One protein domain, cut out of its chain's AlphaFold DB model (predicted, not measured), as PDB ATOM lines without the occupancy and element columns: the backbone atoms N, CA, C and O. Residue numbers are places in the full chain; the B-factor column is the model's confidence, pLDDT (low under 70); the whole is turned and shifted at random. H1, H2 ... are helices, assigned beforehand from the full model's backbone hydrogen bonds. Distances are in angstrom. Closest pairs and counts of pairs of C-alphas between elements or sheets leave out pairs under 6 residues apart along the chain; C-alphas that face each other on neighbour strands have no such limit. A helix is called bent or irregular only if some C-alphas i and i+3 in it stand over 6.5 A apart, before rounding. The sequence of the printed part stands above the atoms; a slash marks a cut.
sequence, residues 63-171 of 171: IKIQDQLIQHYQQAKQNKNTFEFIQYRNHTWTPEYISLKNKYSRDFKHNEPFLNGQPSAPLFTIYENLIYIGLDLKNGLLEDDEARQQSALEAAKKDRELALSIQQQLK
ATOM      1  N   ILE A  63      -4.939  24.281 -12.110       98.56
ATOM      2  CA  ILE A  63      -4.783  22.965 -11.490       98.56
ATOM      3  C   ILE A  63      -3.566  22.960 -10.573       98.56
ATOM      4  O   ILE A  63      -3.677  22.563  -9.417       98.56
ATOM      5  N   LYS A  64      -2.427  23.466 -11.058       98.69
ATOM      6  CA  LYS A  64      -1.194  23.536 -10.275       98.69
ATOM      7  C   LYS A  64      -1.394  24.326  -8.981       98.69
ATOM      8  O   LYS A  64      -1.047  23.834  -7.910       98.69
ATOM      9  N   ILE A  65      -1.949  25.536  -9.069       98.69
ATOM     10  CA  ILE A  65      -2.084  26.398  -7.892       98.69
ATOM     11  C   ILE A  65      -3.162  25.912  -6.919       98.69
ATOM     12  O   ILE A  65      -3.031  26.082  -5.705       98.69
ATOM     13  N   GLN A  66      -4.209  25.262  -7.426       98.75
ATOM     14  CA  GLN A  66      -5.205  24.591  -6.602       98.75
ATOM     15  C   GLN A  66      -4.600  23.377  -5.878       98.75
ATOM     16  O   GLN A  66      -4.810  23.226  -4.676       98.75
ATOM     17  N   ASP A  67      -3.825  22.541  -6.575       98.69
ATOM     18  CA  ASP A  67      -3.174  21.361  -5.992       98.69
ATOM     19  C   ASP A  67      -2.231  21.761  -4.859       98.69
ATOM     20  O   ASP A  67      -2.301  21.200  -3.768       98.69
ATOM     21  N   GLN A  68      -1.424  22.797  -5.080       98.69
ATOM     22  CA  GLN A  68      -0.563  23.383  -4.056       98.69
ATOM     23  C   GLN A  68      -1.356  23.812  -2.803       98.69
ATOM     24  O   GLN A  68      -0.980  23.462  -1.683       98.69
ATOM     25  N   LEU A  69      -2.484  24.515  -2.973       98.81
ATOM     26  CA  LEU A  69      -3.346  24.923  -1.855       98.81
ATOM     27  C   LEU A  69      -3.869  23.717  -1.066       98.81
ATOM     28  O   LEU A  69      -3.761  23.682   0.161       98.81
ATOM     29  N   ILE A  70      -4.456  22.747  -1.773       98.75
ATOM     30  CA  ILE A  70      -5.122  21.587  -1.171       98.75
ATOM     31  C   ILE A  70      -4.103  20.683  -0.475       98.75
ATOM     32  O   ILE A  70      -4.369  20.226   0.634       98.75
ATOM     33  N   GLN A  71      -2.932  20.463  -1.075       98.62
ATOM     34  CA  GLN A  71      -1.865  19.655  -0.481       98.62
ATOM     35  C   GLN A  71      -1.387  20.241   0.850       98.62
ATOM     36  O   GLN A  71      -1.339  19.526   1.851       98.62
ATOM     37  N   HIS A  72      -1.097  21.544   0.896       98.62
ATOM     38  CA  HIS A  72      -0.664  22.194   2.135       98.62
ATOM     39  C   HIS A  72      -1.771  22.234   3.195       98.62
ATOM     40  O   HIS A  72      -1.489  22.059   4.380       98.62
ATOM     41  N   TYR A  73      -3.032  22.411   2.790       98.62
ATOM     42  CA  TYR A  73      -4.174  22.276   3.697       98.62
ATOM     43  C   TYR A  73      -4.251  20.863   4.301       98.62
ATOM     44  O   TYR A  73      -4.354  20.717   5.518       98.62
ATOM     45  N   GLN A  74      -4.155  19.817   3.473       98.38
ATOM     46  CA  GLN A  74      -4.227  18.425   3.924       98.38
ATOM     47  C   GLN A  74      -3.084  18.080   4.883       98.38
ATOM     48  O   GLN A  74      -3.328  17.459   5.917       98.38
ATOM     49  N   GLN A  75      -1.859  18.517   4.580       98.19
ATOM     50  CA  GLN A  75      -0.695  18.334   5.452       98.19
ATOM     51  C   GLN A  75      -0.895  19.016   6.808       98.19
ATOM     52  O   GLN A  75      -0.708  18.392   7.851       98.19
ATOM     53  N   ALA A  76      -1.338  20.274   6.808       97.81
ATOM     54  CA  ALA A  76      -1.608  21.007   8.039       97.81
ATOM     55  C   ALA A  76      -2.720  20.360   8.869       97.81
ATOM     56  O   ALA A  76      -2.580  20.248  10.086       97.81
ATOM     57  N   LYS A  77      -3.791  19.876   8.229       97.31
ATOM     58  CA  LYS A  77      -4.867  19.145   8.906       97.31
ATOM     59  C   LYS A  77      -4.355  17.860   9.556       97.31
ATOM     60  O   LYS A  77      -4.607  17.625  10.735       97.31
ATOM     61  N   GLN A  78      -3.593  17.052   8.815       97.62
ATOM     62  CA  GLN A  78      -3.007  15.801   9.311       97.62
ATOM     63  C   GLN A  78      -2.057  16.038  10.492       97.62
ATOM     64  O   GLN A  78      -2.114  15.319  11.488       97.62
ATOM     65  N   ASN A  79      -1.238  17.087  10.409       97.19
ATOM     66  CA  ASN A  79      -0.262  17.440  11.438       97.19
ATOM     67  C   ASN A  79      -0.854  18.280  12.583       97.19
ATOM     68  O   ASN A  79      -0.126  18.636  13.508       97.19
ATOM     69  N   LYS A  80      -2.153  18.619  12.528       96.31
ATOM     70  CA  LYS A  80      -2.824  19.555  13.451       96.31
ATOM     71  C   LYS A  80      -2.089  20.900  13.567       96.31
ATOM     72  O   LYS A  80      -2.023  21.497  14.639       96.31
ATOM     73  N   ASN A  81      -1.527  21.371  12.456       96.19
ATOM     74  CA  ASN A  81      -0.711  22.577  12.374       96.19
ATOM     75  C   ASN A  81      -1.393  23.661  11.530       96.19
ATOM     76  O   ASN A  81      -0.940  24.026  10.445       96.19
ATOM     77  N   THR A  82      -2.499  24.206  12.038       96.75
ATOM     78  CA  THR A  82      -3.257  25.276  11.366       96.75
ATOM     79  C   THR A  82      -2.394  26.504  11.053       96.75
ATOM     80  O   THR A  82      -2.564  27.135  10.008       96.75
ATOM     81  N   PHE A  83      -1.435  26.836  11.925       96.88
ATOM     82  CA  PHE A  83      -0.546  27.982  11.729       96.88
ATOM     83  C   PHE A  83       0.310  27.849  10.464       96.88
ATOM     84  O   PHE A  83       0.442  28.816   9.712       96.88
ATOM     85  N   GLU A  84       0.841  26.657  10.187       95.88
ATOM     86  CA  GLU A  84       1.635  26.385   8.986       95.88
ATOM     87  C   GLU A  84       0.837  26.627   7.701       95.88
ATOM     88  O   GLU A  84       1.323  27.315   6.799       95.88
ATOM     89  N   PHE A  85      -0.418  26.169   7.641       98.31
ATOM     90  CA  PHE A  85      -1.279  26.455   6.493       98.31
ATOM     91  C   PHE A  85      -1.541  27.951   6.323       98.31
ATOM     92  O   PHE A  85      -1.485  28.456   5.204       98.31
ATOM     93  N   ILE A  86      -1.791  28.683   7.413       98.06
ATOM     94  CA  ILE A  86      -2.025  30.134   7.360       98.06
ATOM     95  C   ILE A  86      -0.802  30.863   6.801       98.06
ATOM     96  O   ILE A  86      -0.950  31.716   5.921       98.06
ATOM     97  N   GLN A  87       0.394  30.529   7.296       98.38
ATOM     98  CA  GLN A  87       1.643  31.135   6.837       98.38
ATOM     99  C   GLN A  87       1.865  30.862   5.352       98.38
ATOM    100  O   GLN A  87       2.051  31.798   4.572       98.38
ATOM    101  N   TYR A  88       1.750  29.597   4.946       98.50
ATOM    102  CA  TYR A  88       1.863  29.197   3.550       98.50
ATOM    103  C   TYR A  88       0.845  29.930   2.661       98.50
ATOM    104  O   TYR A  88       1.212  30.565   1.669       98.50
ATOM    105  N   ARG A  89      -0.438  29.898   3.041       98.19
ATOM    106  CA  ARG A  89      -1.536  30.494   2.274       98.19
ATOM    107  C   ARG A  89      -1.330  31.992   2.084       98.19
ATOM    108  O   ARG A  89      -1.547  32.500   0.987       98.19
ATOM    109  N   ASN A  90      -0.923  32.711   3.127       97.94
ATOM    110  CA  ASN A  90      -0.788  34.168   3.087       97.94
ATOM    111  C   ASN A  90       0.498  34.642   2.406       97.94
ATOM    112  O   ASN A  90       0.448  35.613   1.655       97.94
ATOM    113  N   HIS A  91       1.627  33.981   2.662       98.00
ATOM    114  CA  HIS A  91       2.941  34.494   2.265       98.00
ATOM    115  C   HIS A  91       3.530  33.812   1.030       98.00
ATOM    116  O   HIS A  91       4.330  34.432   0.336       98.00
ATOM    117  N   THR A  92       3.104  32.589   0.718       98.19
ATOM    118  CA  THR A  92       3.590  31.845  -0.452       98.19
ATOM    119  C   THR A  92       2.516  31.770  -1.526       98.19
ATOM    120  O   THR A  92       2.704  32.241  -2.645       98.19
ATOM    121  N   TRP A  93       1.353  31.231  -1.171       98.62
ATOM    122  CA  TRP A  93       0.309  30.922  -2.139       98.62
ATOM    123  C   TRP A  93      -0.427  32.168  -2.654       98.62
ATOM    124  O   TRP A  93      -0.620  32.318  -3.857       98.62
ATOM    125  N   THR A  94      -0.814  33.096  -1.766       98.38
ATOM    126  CA  THR A  94      -1.585  34.294  -2.160       98.38
ATOM    127  C   THR A  94      -0.833  35.169  -3.170       98.38
ATOM    128  O   THR A  94      -1.459  35.571  -4.150       98.38
ATOM    129  N   PRO A  95       0.474  35.462  -3.018       98.31
ATOM    130  CA  PRO A  95       1.213  36.212  -4.033       98.31
ATOM    131  C   PRO A  95       1.254  35.528  -5.410       98.31
ATOM    132  O   PRO A  95       1.020  36.195  -6.419       98.31
ATOM    133  N   GLU A  96       1.494  34.210  -5.465       97.81
ATOM    134  CA  GLU A  96       1.491  33.445  -6.726       97.81
ATOM    135  C   GLU A  96       0.101  33.485  -7.379       97.81
ATOM    136  O   GLU A  96      -0.034  33.800  -8.565       97.81
ATOM    137  N   TYR A  97      -0.945  33.284  -6.575       98.06
ATOM    138  CA  TYR A  97      -2.336  33.359  -7.009       98.06
ATOM    139  C   TYR A  97      -2.701  34.730  -7.564       98.06
ATOM    140  O   TYR A  97      -3.229  34.822  -8.671       98.06
ATOM    141  N   ILE A  98      -2.392  35.804  -6.834       97.19
ATOM    142  CA  ILE A  98      -2.699  37.170  -7.260       97.19
ATOM    143  C   ILE A  98      -1.959  37.517  -8.553       97.19
ATOM    144  O   ILE A  98      -2.534  38.182  -9.412       97.19
ATOM    145  N   SER A  99      -0.725  37.040  -8.738       96.38
ATOM    146  CA  SER A  99       0.015  37.226  -9.990       96.38
ATOM    147  C   SER A  99      -0.718  36.602 -11.184       96.38
ATOM    148  O   SER A  99      -0.987  37.287 -12.177       96.38
ATOM    149  N   LEU A 100      -1.123  35.330 -11.064       96.12
ATOM    150  CA  LEU A 100      -1.871  34.619 -12.106       96.12
ATOM    151  C   LEU A 100      -3.248  35.245 -12.346       96.12
ATOM    152  O   LEU A 100      -3.593  35.542 -13.487       96.12
ATOM    153  N   LYS A 101      -4.008  35.508 -11.277       95.81
ATOM    154  CA  LYS A 101      -5.316  36.168 -11.338       95.81
ATOM    155  C   LYS A 101      -5.209  37.497 -12.074       95.81
ATOM    156  O   LYS A 101      -5.915  37.723 -13.043       95.81
ATOM    157  N   ASN A 102      -4.263  38.352 -11.690       94.94
ATOM    158  CA  ASN A 102      -4.082  39.648 -12.334       94.94
ATOM    159  C   ASN A 102      -3.669  39.522 -13.806       94.94
ATOM    160  O   ASN A 102      -4.093  40.350 -14.608       94.94
ATOM    161  N   LYS A 103      -2.856  38.523 -14.181       94.38
ATOM    162  CA  LYS A 103      -2.560  38.228 -15.594       94.38
ATOM    163  C   LYS A 103      -3.849  37.912 -16.354       94.38
ATOM    164  O   LYS A 103      -4.166  38.611 -17.312       94.38
ATOM    165  N   TYR A 104      -4.603  36.916 -15.897       95.25
ATOM    166  CA  TYR A 104      -5.790  36.439 -16.603       95.25
ATOM    167  C   TYR A 104      -6.941  37.444 -16.592       95.25
ATOM    168  O   TYR A 104      -7.571  37.632 -17.623       95.25
ATOM    169  N   SER A 105      -7.189  38.163 -15.494       93.81
ATOM    170  CA  SER A 105      -8.245  39.185 -15.446       93.81
ATOM    171  C   SER A 105      -7.933  40.379 -16.359       93.81
ATOM    172  O   SER A 105      -8.851  40.966 -16.934       93.81
ATOM    173  N   ARG A 106      -6.650  40.741 -16.545       94.38
ATOM    174  CA  ARG A 106      -6.259  41.764 -17.533       94.38
ATOM    175  C   ARG A 106      -6.503  41.287 -18.960       94.38
ATOM    176  O   ARG A 106      -7.118  42.017 -19.731       94.38
ATOM    177  N   ASP A 107      -6.047  40.080 -19.285       94.38
ATOM    178  CA  ASP A 107      -6.253  39.498 -20.611       94.38
ATOM    179  C   ASP A 107      -7.755  39.298 -20.897       94.38
ATOM    180  O   ASP A 107      -8.208  39.610 -21.992       94.38
ATOM    181  N   PHE A 108      -8.560  38.877 -19.915       94.06
ATOM    182  CA  PHE A 108     -10.018  38.783 -20.050       94.06
ATOM    183  C   PHE A 108     -10.636  40.111 -20.455       94.06
ATOM    184  O   PHE A 108     -11.334  40.190 -21.457       94.06
ATOM    185  N   LYS A 109     -10.349  41.161 -19.677       94.12
ATOM    186  CA  LYS A 109     -10.912  42.491 -19.899       94.12
ATOM    187  C   LYS A 109     -10.524  43.042 -21.271       94.12
ATOM    188  O   LYS A 109     -11.337  43.686 -21.919       94.12
ATOM    189  N   HIS A 110      -9.289  42.792 -21.704       95.38
ATOM    190  CA  HIS A 110      -8.810  43.195 -23.025       95.38
ATOM    191  C   HIS A 110      -9.538  42.459 -24.160       95.38
ATOM    192  O   HIS A 110      -9.838  43.055 -25.188       95.38
ATOM    193  N   ASN A 111      -9.876  41.184 -23.952       96.06
ATOM    194  CA  ASN A 111     -10.449  40.305 -24.974       96.06
ATOM    195  C   ASN A 111     -11.946  40.009 -24.782       96.06
ATOM    196  O   ASN A 111     -12.463  39.077 -25.399       96.06
ATOM    197  N   GLU A 112     -12.654  40.771 -23.946       94.94
ATOM    198  CA  GLU A 112     -14.065  40.530 -23.611       94.94
ATOM    199  C   GLU A 112     -14.959  40.355 -24.860       94.94
ATOM    200  O   GLU A 112     -15.719  39.383 -24.897       94.94
ATOM    201  N   PRO A 113     -14.831  41.173 -25.932       95.44
ATOM    202  CA  PRO A 113     -15.629  40.981 -27.143       95.44
ATOM    203  C   PRO A 113     -15.382  39.641 -27.847       95.44
ATOM    204  O   PRO A 113     -16.317  39.053 -28.380       95.44
ATOM    205  N   PHE A 114     -14.137  39.154 -27.850       94.88
ATOM    206  CA  PHE A 114     -13.777  37.871 -28.462       94.88
ATOM    207  C   PHE A 114     -14.223  36.683 -27.600       94.88
ATOM    208  O   PHE A 114     -14.638  35.653 -28.131       94.88
ATOM    209  N   LEU A 115     -14.127  36.823 -26.275       93.31
ATOM    210  CA  LEU A 115     -14.432  35.772 -25.305       93.31
ATOM    211  C   LEU A 115     -15.929  35.602 -25.038       93.31
ATOM    212  O   LEU A 115     -16.335  34.556 -24.531       93.31
ATOM    213  N   ASN A 116     -16.756  36.590 -25.379       91.19
ATOM    214  CA  ASN A 116     -18.198  36.482 -25.219       91.19
ATOM    215  C   ASN A 116     -18.751  35.292 -26.029       91.19
ATOM    216  O   ASN A 116     -18.595  35.218 -27.246       91.19
ATOM    217  N   GLY A 117     -19.371  34.334 -25.336       86.44
ATOM    218  CA  GLY A 117     -19.872  33.091 -25.928       86.44
ATOM    219  C   GLY A 117     -18.811  32.013 -26.194       86.44
ATOM    220  O   GLY A 117     -19.166  30.945 -26.690       86.44
ATOM    221  N   GLN A 118     -17.536  32.240 -25.856       92.19
ATOM    222  CA  GLN A 118     -16.503  31.205 -25.960       92.19
ATOM    223  C   GLN A 118     -16.601  30.202 -24.801       92.19
ATOM    224  O   GLN A 118     -16.797  30.616 -23.653       92.19
ATOM    225  N   PRO A 119     -16.347  28.901 -25.046       93.25
ATOM    226  CA  PRO A 119     -16.282  27.891 -23.985       93.25
ATOM    227  C   PRO A 119     -15.263  28.205 -22.880       93.25
ATOM    228  O   PRO A 119     -15.402  27.717 -21.764       93.25
ATOM    229  N   SER A 120     -14.242  29.022 -23.166       92.88
ATOM    230  CA  SER A 120     -13.195  29.411 -22.215       92.88
ATOM    231  C   SER A 120     -13.607  30.500 -21.217       92.88
ATOM    232  O   SER A 120     -12.950  30.646 -20.187       92.88
ATOM    233  N   ALA A 121     -14.690  31.246 -21.464       92.19
ATOM    234  CA  ALA A 121     -15.111  32.365 -20.613       92.19
ATOM    235  C   ALA A 121     -15.350  32.004 -19.124       92.19
ATOM    236  O   ALA A 121     -14.999  32.804 -18.253       92.19
ATOM    237  N   PRO A 122     -15.872  30.817 -18.758       94.56
ATOM    238  CA  PRO A 122     -16.042  30.460 -17.351       94.56
ATOM    239  C   PRO A 122     -14.727  30.312 -16.566       94.56
ATOM    240  O   PRO A 122     -14.741  30.470 -15.344       94.56
ATOM    241  N   LEU A 123     -13.580  30.071 -17.225       94.69
ATOM    242  CA  LEU A 123     -12.286  29.896 -16.543       94.69
ATOM    243  C   LEU A 123     -11.882  31.119 -15.712       94.69
ATOM    244  O   LEU A 123     -11.237  30.977 -14.675       94.69
ATOM    245  N   PHE A 124     -12.281  32.320 -16.129       91.19
ATOM    246  CA  PHE A 124     -11.975  33.544 -15.389       91.19
ATOM    247  C   PHE A 124     -12.722  33.600 -14.054       91.19
ATOM    248  O   PHE A 124     -12.136  33.959 -13.036       91.19
ATOM    249  N   THR A 125     -13.982  33.149 -14.028       92.50
ATOM    250  CA  THR A 125     -14.758  33.039 -12.781       92.50
ATOM    251  C   THR A 125     -14.170  31.968 -11.864       92.50
ATOM    252  O   THR A 125     -14.017  32.201 -10.669       92.50
ATOM    253  N   ILE A 126     -13.755  30.827 -12.424       95.19
ATOM    254  CA  ILE A 126     -13.079  29.754 -11.678       95.19
ATOM    255  C   ILE A 126     -11.809  30.270 -10.972       95.19
ATOM    256  O   ILE A 126     -11.548  29.936  -9.816       95.19
ATOM    257  N   TYR A 127     -11.035  31.139 -11.629       95.44
ATOM    258  CA  TYR A 127      -9.871  31.781 -11.012       95.44
ATOM    259  C   TYR A 127     -10.238  32.756  -9.889       95.44
ATOM    260  O   TYR A 127      -9.572  32.776  -8.852       95.44
ATOM    261  N   GLU A 128     -11.277  33.572 -10.063       94.00
ATOM    262  CA  GLU A 128     -11.741  34.487  -9.010       94.00
ATOM    263  C   GLU A 128     -12.269  33.713  -7.788       94.00
ATOM    264  O   GLU A 128     -12.028  34.122  -6.655       94.00
ATOM    265  N   ASN A 129     -12.883  32.543  -7.984       96.50
ATOM    266  CA  ASN A 129     -13.410  31.715  -6.895       96.50
ATOM    267  C   ASN A 129     -12.327  31.111  -5.986       96.50
ATOM    268  O   ASN A 129     -12.559  30.877  -4.796       96.50
ATOM    269  N   LEU A 130     -11.126  30.877  -6.517       97.94
ATOM    270  CA  LEU A 130     -10.073  30.144  -5.816       97.94
ATOM    271  C   LEU A 130      -9.610  30.821  -4.513       97.94
ATOM    272  O   LEU A 130      -9.238  30.136  -3.556       97.94
ATOM    273  N   ILE A 131      -9.678  32.155  -4.424       98.06
ATOM    274  CA  ILE A 131      -9.344  32.867  -3.182       98.06
ATOM    275  C   ILE A 131     -10.294  32.504  -2.038       98.06
ATOM    276  O   ILE A 131      -9.847  32.398  -0.893       98.06
ATOM    277  N   TYR A 132     -11.578  32.299  -2.345       98.25
ATOM    278  CA  TYR A 132     -12.617  31.992  -1.366       98.25
ATOM    279  C   TYR A 132     -12.486  30.562  -0.860       98.25
ATOM    280  O   TYR A 132     -12.520  30.358   0.348       98.25
ATOM    281  N   ILE A 133     -12.169  29.612  -1.746       98.56
ATOM    282  CA  ILE A 133     -11.794  28.245  -1.351       98.56
ATOM    283  C   ILE A 133     -10.653  28.290  -0.326       98.56
ATOM    284  O   ILE A 133     -10.755  27.722   0.759       98.56
ATOM    285  N   GLY A 134      -9.577  29.029  -0.618       98.12
ATOM    286  CA  GLY A 134      -8.453  29.164   0.311       98.12
ATOM    287  C   GLY A 134      -8.793  29.895   1.615       98.12
ATOM    288  O   GLY A 134      -8.133  29.667   2.627       98.12
ATOM    289  N   LEU A 135      -9.791  30.784   1.620       98.50
ATOM    290  CA  LEU A 135     -10.289  31.427   2.842       98.50
ATOM    291  C   LEU A 135     -11.124  30.468   3.686       98.50
ATOM    292  O   LEU A 135     -10.943  30.438   4.902       98.50
ATOM    293  N   ASP A 136     -11.991  29.675   3.065       98.75
ATOM    294  CA  ASP A 136     -12.856  28.738   3.772       98.75
ATOM    295  C   ASP A 136     -12.080  27.563   4.356       98.75
ATOM    296  O   ASP A 136     -12.322  27.205   5.504       98.75
ATOM    297  N   LEU A 137     -11.068  27.050   3.651       98.62
ATOM    298  CA  LEU A 137     -10.138  26.072   4.226       98.62
ATOM    299  C   LEU A 137      -9.400  26.645   5.444       98.62
ATOM    300  O   LEU A 137      -9.250  25.974   6.462       98.62
ATOM    301  N   LYS A 138      -8.960  27.908   5.362       98.19
ATOM    302  CA  LYS A 138      -8.222  28.576   6.444       98.19
ATOM    303  C   LYS A 138      -9.097  28.759   7.677       98.19
ATOM    304  O   LYS A 138      -8.681  28.433   8.783       98.19
ATOM    305  N   ASN A 139     -10.282  29.323   7.483       98.31
ATOM    306  CA  ASN A 139     -11.192  29.602   8.582       98.31
ATOM    307  C   ASN A 139     -11.770  28.300   9.146       98.31
ATOM    308  O   ASN A 139     -11.833  28.160  10.357       98.31
ATOM    309  N   GLY A 140     -12.058  27.313   8.296       98.06
ATOM    310  CA  GLY A 140     -12.484  25.986   8.731       98.06
ATOM    311  C   GLY A 140     -11.459  25.294   9.634       98.06
ATOM    312  O   GLY A 140     -11.841  24.735  10.653       98.06
ATOM    313  N   LEU A 141     -10.157  25.404   9.336       97.12
ATOM    314  CA  LEU A 141      -9.099  24.911  10.233       97.12
ATOM    315  C   LEU A 141      -8.947  25.720  11.530       97.12
ATOM    316  O   LEU A 141      -8.486  25.179  12.533       97.12
ATOM    317  N   LEU A 142      -9.240  27.023  11.510       97.06
ATOM    318  CA  LEU A 142      -9.169  27.888  12.695       97.06
ATOM    319  C   LEU A 142     -10.341  27.661  13.652       97.06
ATOM    320  O   LEU A 142     -10.175  27.771  14.863       97.06
ATOM    321  N   GLU A 143     -11.512  27.387  13.088       97.75
ATOM    322  CA  GLU A 143     -12.791  27.283  13.788       97.75
ATOM    323  C   GLU A 143     -13.168  25.825  14.103       97.75
ATOM    324  O   GLU A 143     -14.204  25.595  14.718       97.75
ATOM    325  N   ASP A 144     -12.339  24.854  13.693       96.81
ATOM    326  CA  ASP A 144     -12.638  23.410  13.734       96.81
ATOM    327  C   ASP A 144     -13.968  23.063  13.024       96.81
ATOM    328  O   ASP A 144     -14.712  22.161  13.405       96.81
ATOM    329  N   ASP A 145     -14.288  23.818  11.967       98.38
ATOM    330  CA  ASP A 145     -15.519  23.678  11.192       98.38
ATOM    331  C   ASP A 145     -15.294  22.720  10.016       98.38
ATOM    332  O   ASP A 145     -14.867  23.097   8.917       98.38
ATOM    333  N   GLU A 146     -15.564  21.440  10.259       97.88
ATOM    334  CA  GLU A 146     -15.462  20.375   9.257       97.88
ATOM    335  C   GLU A 146     -16.439  20.553   8.083       97.88
ATOM    336  O   GLU A 146     -16.114  20.198   6.947       97.88
ATOM    337  N   ALA A 147     -17.619  21.138   8.312       98.50
ATOM    338  CA  ALA A 147     -18.609  21.340   7.256       98.50
ATOM    339  C   ALA A 147     -18.143  22.406   6.256       98.50
ATOM    340  O   ALA A 147     -18.269  22.228   5.037       98.50
ATOM    341  N   ARG A 148     -17.546  23.489   6.760       98.50
ATOM    342  CA  ARG A 148     -16.915  24.529   5.943       98.50
ATOM    343  C   ARG A 148     -15.729  23.988   5.155       98.50
ATOM    344  O   ARG A 148     -15.622  24.249   3.957       98.50
ATOM    345  N   GLN A 149     -14.879  23.191   5.801       98.50
ATOM    346  CA  GLN A 149     -13.756  22.522   5.141       98.50
ATOM    347  C   GLN A 149     -14.230  21.624   3.990       98.50
ATOM    348  O   GLN A 149     -13.721  21.736   2.875       98.50
ATOM    349  N   GLN A 150     -15.235  20.774   4.227       98.69
ATOM    350  CA  GLN A 150     -15.770  19.889   3.191       98.69
ATOM    351  C   GLN A 150     -16.402  20.679   2.042       98.69
ATOM    352  O   GLN A 150     -16.143  20.382   0.878       98.69
ATOM    353  N   SER A 151     -17.178  21.719   2.350       98.62
ATOM    354  CA  SER A 151     -17.812  22.567   1.332       98.62
ATOM    355  C   SER A 151     -16.778  23.235   0.420       98.62
ATOM    356  O   SER A 151     -16.960  23.275  -0.797       98.62
ATOM    357  N   ALA A 152     -15.657  23.698   0.983       98.62
ATOM    358  CA  ALA A 152     -14.559  24.276   0.213       98.62
ATOM    359  C   ALA A 152     -13.870  23.245  -0.701       98.62
ATOM    360  O   ALA A 152     -13.524  23.566  -1.839       98.62
ATOM    361  N   LEU A 153     -13.697  22.003  -0.236       98.75
ATOM    362  CA  LEU A 153     -13.131  20.915  -1.042       98.75
ATOM    363  C   LEU A 153     -14.060  20.499  -2.192       98.75
ATOM    364  O   LEU A 153     -13.582  20.277  -3.304       98.75
ATOM    365  N   GLU A 154     -15.372  20.442  -1.962       98.69
ATOM    366  CA  GLU A 154     -16.345  20.161  -3.027       98.69
ATOM    367  C   GLU A 154     -16.395  21.291  -4.062       98.69
ATOM    368  O   GLU A 154     -16.422  21.027  -5.265       98.69
ATOM    369  N   ALA A 155     -16.334  22.552  -3.618       98.38
ATOM    370  CA  ALA A 155     -16.225  23.697  -4.521       98.38
ATOM    371  C   ALA A 155     -14.952  23.611  -5.379       98.38
ATOM    372  O   ALA A 155     -15.021  23.744  -6.601       98.38
ATOM    373  N   ALA A 156     -13.807  23.295  -4.766       98.50
ATOM    374  CA  ALA A 156     -12.554  23.088  -5.484       98.50
ATOM    375  C   ALA A 156     -12.649  21.959  -6.520       98.50
ATOM    376  O   ALA A 156     -12.217  22.121  -7.664       98.50
ATOM    377  N   LYS A 157     -13.243  20.823  -6.147       98.56
ATOM    378  CA  LYS A 157     -13.435  19.689  -7.054       98.56
ATOM    379  C   LYS A 157     -14.310  20.068  -8.249       98.56
ATOM    380  O   LYS A 157     -13.916  19.817  -9.385       98.56
ATOM    381  N   LYS A 158     -15.448  20.721  -8.005       98.38
ATOM    382  CA  LYS A 158     -16.363  21.182  -9.055       98.38
ATOM    383  C   LYS A 158     -15.677  22.144 -10.027       98.38
ATOM    384  O   LYS A 158     -15.800  21.984 -11.240       98.38
ATOM    385  N   ASP A 159     -14.935  23.116  -9.507       98.38
ATOM    386  CA  ASP A 159     -14.217  24.080 -10.339       98.38
ATOM    387  C   ASP A 159     -13.107  23.403 -11.164       98.38
ATOM    388  O   ASP A 159     -12.920  23.726 -12.340       98.38
ATOM    389  N   ARG A 160     -12.415  22.405 -10.593       98.38
ATOM    390  CA  ARG A 160     -11.428  21.585 -11.315       98.38
ATOM    391  C   ARG A 160     -12.065  20.799 -12.457       98.38
ATOM    392  O   ARG A 160     -11.533  20.790 -13.565       98.38
ATOM    393  N   GLU A 161     -13.184  20.132 -12.192       98.25
ATOM    394  CA  GLU A 161     -13.930  19.367 -13.195       98.25
ATOM    395  C   GLU A 161     -14.405  20.273 -14.333       98.25
ATOM    396  O   GLU A 161     -14.230  19.935 -15.506       98.25
ATOM    397  N   LEU A 162     -14.913  21.465 -14.006       97.81
ATOM    398  CA  LEU A 162     -15.300  22.455 -15.004       97.81
ATOM    399  C   LEU A 162     -14.094  22.908 -15.842       97.81
ATOM    400  O   LEU A 162     -14.180  22.881 -17.071       97.81
ATOM    401  N   ALA A 163     -12.959  23.240 -15.222       97.69
ATOM    402  CA  ALA A 163     -11.745  23.639 -15.939       97.69
ATOM    403  C   ALA A 163     -11.249  22.551 -16.912       97.69
ATOM    404  O   ALA A 163     -10.923  22.841 -18.064       97.69
ATOM    405  N   LEU A 164     -11.252  21.288 -16.477       97.69
ATOM    406  CA  LEU A 164     -10.892  20.144 -17.319       97.69
ATOM    407  C   LEU A 164     -11.900  19.917 -18.454       97.69
ATOM    408  O   LEU A 164     -11.494  19.609 -19.574       97.69
ATOM    409  N   SER A 165     -13.199  20.094 -18.201       97.50
ATOM    410  CA  SER A 165     -14.229  19.956 -19.238       97.50
ATOM    411  C   SER A 165     -14.084  21.017 -20.337       97.50
ATOM    412  O   SER A 165     -14.148  20.689 -21.520       97.50
ATOM    413  N   ILE A 166     -13.777  22.265 -19.964       95.94
ATOM    414  CA  ILE A 166     -13.501  23.360 -20.904       95.94
ATOM    415  C   ILE A 166     -12.270  23.027 -21.750       95.94
ATOM    416  O   ILE A 166     -12.280  23.201 -22.967       95.94
ATOM    417  N   GLN A 167     -11.222  22.487 -21.119       93.81
ATOM    418  CA  GLN A 167     -10.026  22.040 -21.826       93.81
ATOM    419  C   GLN A 167     -10.338  20.973 -22.883       93.81
ATOM    420  O   GLN A 167      -9.753  20.983 -23.963       93.81
ATOM    421  N   GLN A 168     -11.239  20.038 -22.575       93.31
ATOM    422  CA  GLN A 168     -11.640  18.970 -23.492       93.31
ATOM    423  C   GLN A 168     -12.498  19.484 -24.651       93.31
ATOM    424  O   GLN A 168     -12.329  19.007 -25.765       93.31
ATOM    425  N   GLN A 169     -13.374  20.464 -24.415       91.25
ATOM    426  CA  GLN A 169     -14.231  21.060 -25.450       91.25
ATOM    427  C   GLN A 169     -13.454  21.849 -26.516       91.25
ATOM    428  O   GLN A 169     -13.976  22.085 -27.601       91.25
ATOM    429  N   LEU A 170     -12.231  22.276 -26.198       84.44
ATOM    430  CA  LEU A 170     -11.364  23.056 -27.087       84.44
ATOM    431  C   LEU A 170     -10.290  22.205 -27.788       84.44
ATOM    432  O   LEU A 170      -9.412  22.763 -28.448       84.44
ATOM    433  N   LYS A 171     -10.326  20.876 -27.627       75.75
ATOM    434  CA  LYS A 171      -9.512  19.929 -28.403       75.75
ATOM    435  C   LYS A 171     -10.242  19.516 -29.671       75.75
ATOM    436  O   LYS A 171      -9.546  19.433 -30.705       75.75
TER     437      LYS A 171
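AT A GLANCE: This is residues 63 to 171 of the 171 residues of an uncharacterized protein of Methylophaga sp (UniProt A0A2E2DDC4). Four helices, H1, H2, H4 and H5, stand side by side in an elongated up-and-down bundle, each running against the one before it; H4 touches the other three, and the side between H1 and H5 is loosely closed. The short H3 lies at one end, between H2 and H4 along the chain. The printed part has 109 residues with five named helices, H1 to H5 in order, and no named strand: all helix. It is compact, with a radius of gyration of the C-alphas of 15.1 A, and spans 47 by 24 by 20 A.

HOW THE PARTS SIT: Start with H1, residues 63 to 78, which forms a hairpin with H2, residues 82 to 110, at a shallow tilt of 15 degrees; their closest C-alphas, Ala 76 and Thr 82, are 5.7 A apart. H3, residues 112 to 115, touches no helix. Next comes the hub, H4, residues 122 to 143, only just irregular, with C-alphas 128 and 131 6.51 A apart. H4 touches H2, closest at C-alphas 141 and 82, 6.0 A, and H1, closest at C-alphas 134 and 69, 7.0 A. H5, residues 146 to 169, forms a hairpin with H4, closest at C-alphas 152 and 133, 5.1 A. Every O i to N i+4 pair is within hydrogen-bond range in H1 and H5, 21 of 25 in H2 and 16 of 18 in H4; H3 is too short for one.

IN THESE COORDINATES: Find C-alpha 63 at (-4.783, 22.965, -11.490), where H1 begins its 22.1 A. H2 runs 39.2 A with a kink of 38 degrees near residue 95, H3 5.1 A, and H4 31.5 A. H5 runs 34.7 A to C-alpha 169 at (-14.231, 21.060, -25.450).

THE WHOLE: The C-alphas farthest apart, Asn 79 and Pro 113, are 47.7 A apart. The printed part has no cut, no link is long, and no printed residue is under 70 in pLDDT.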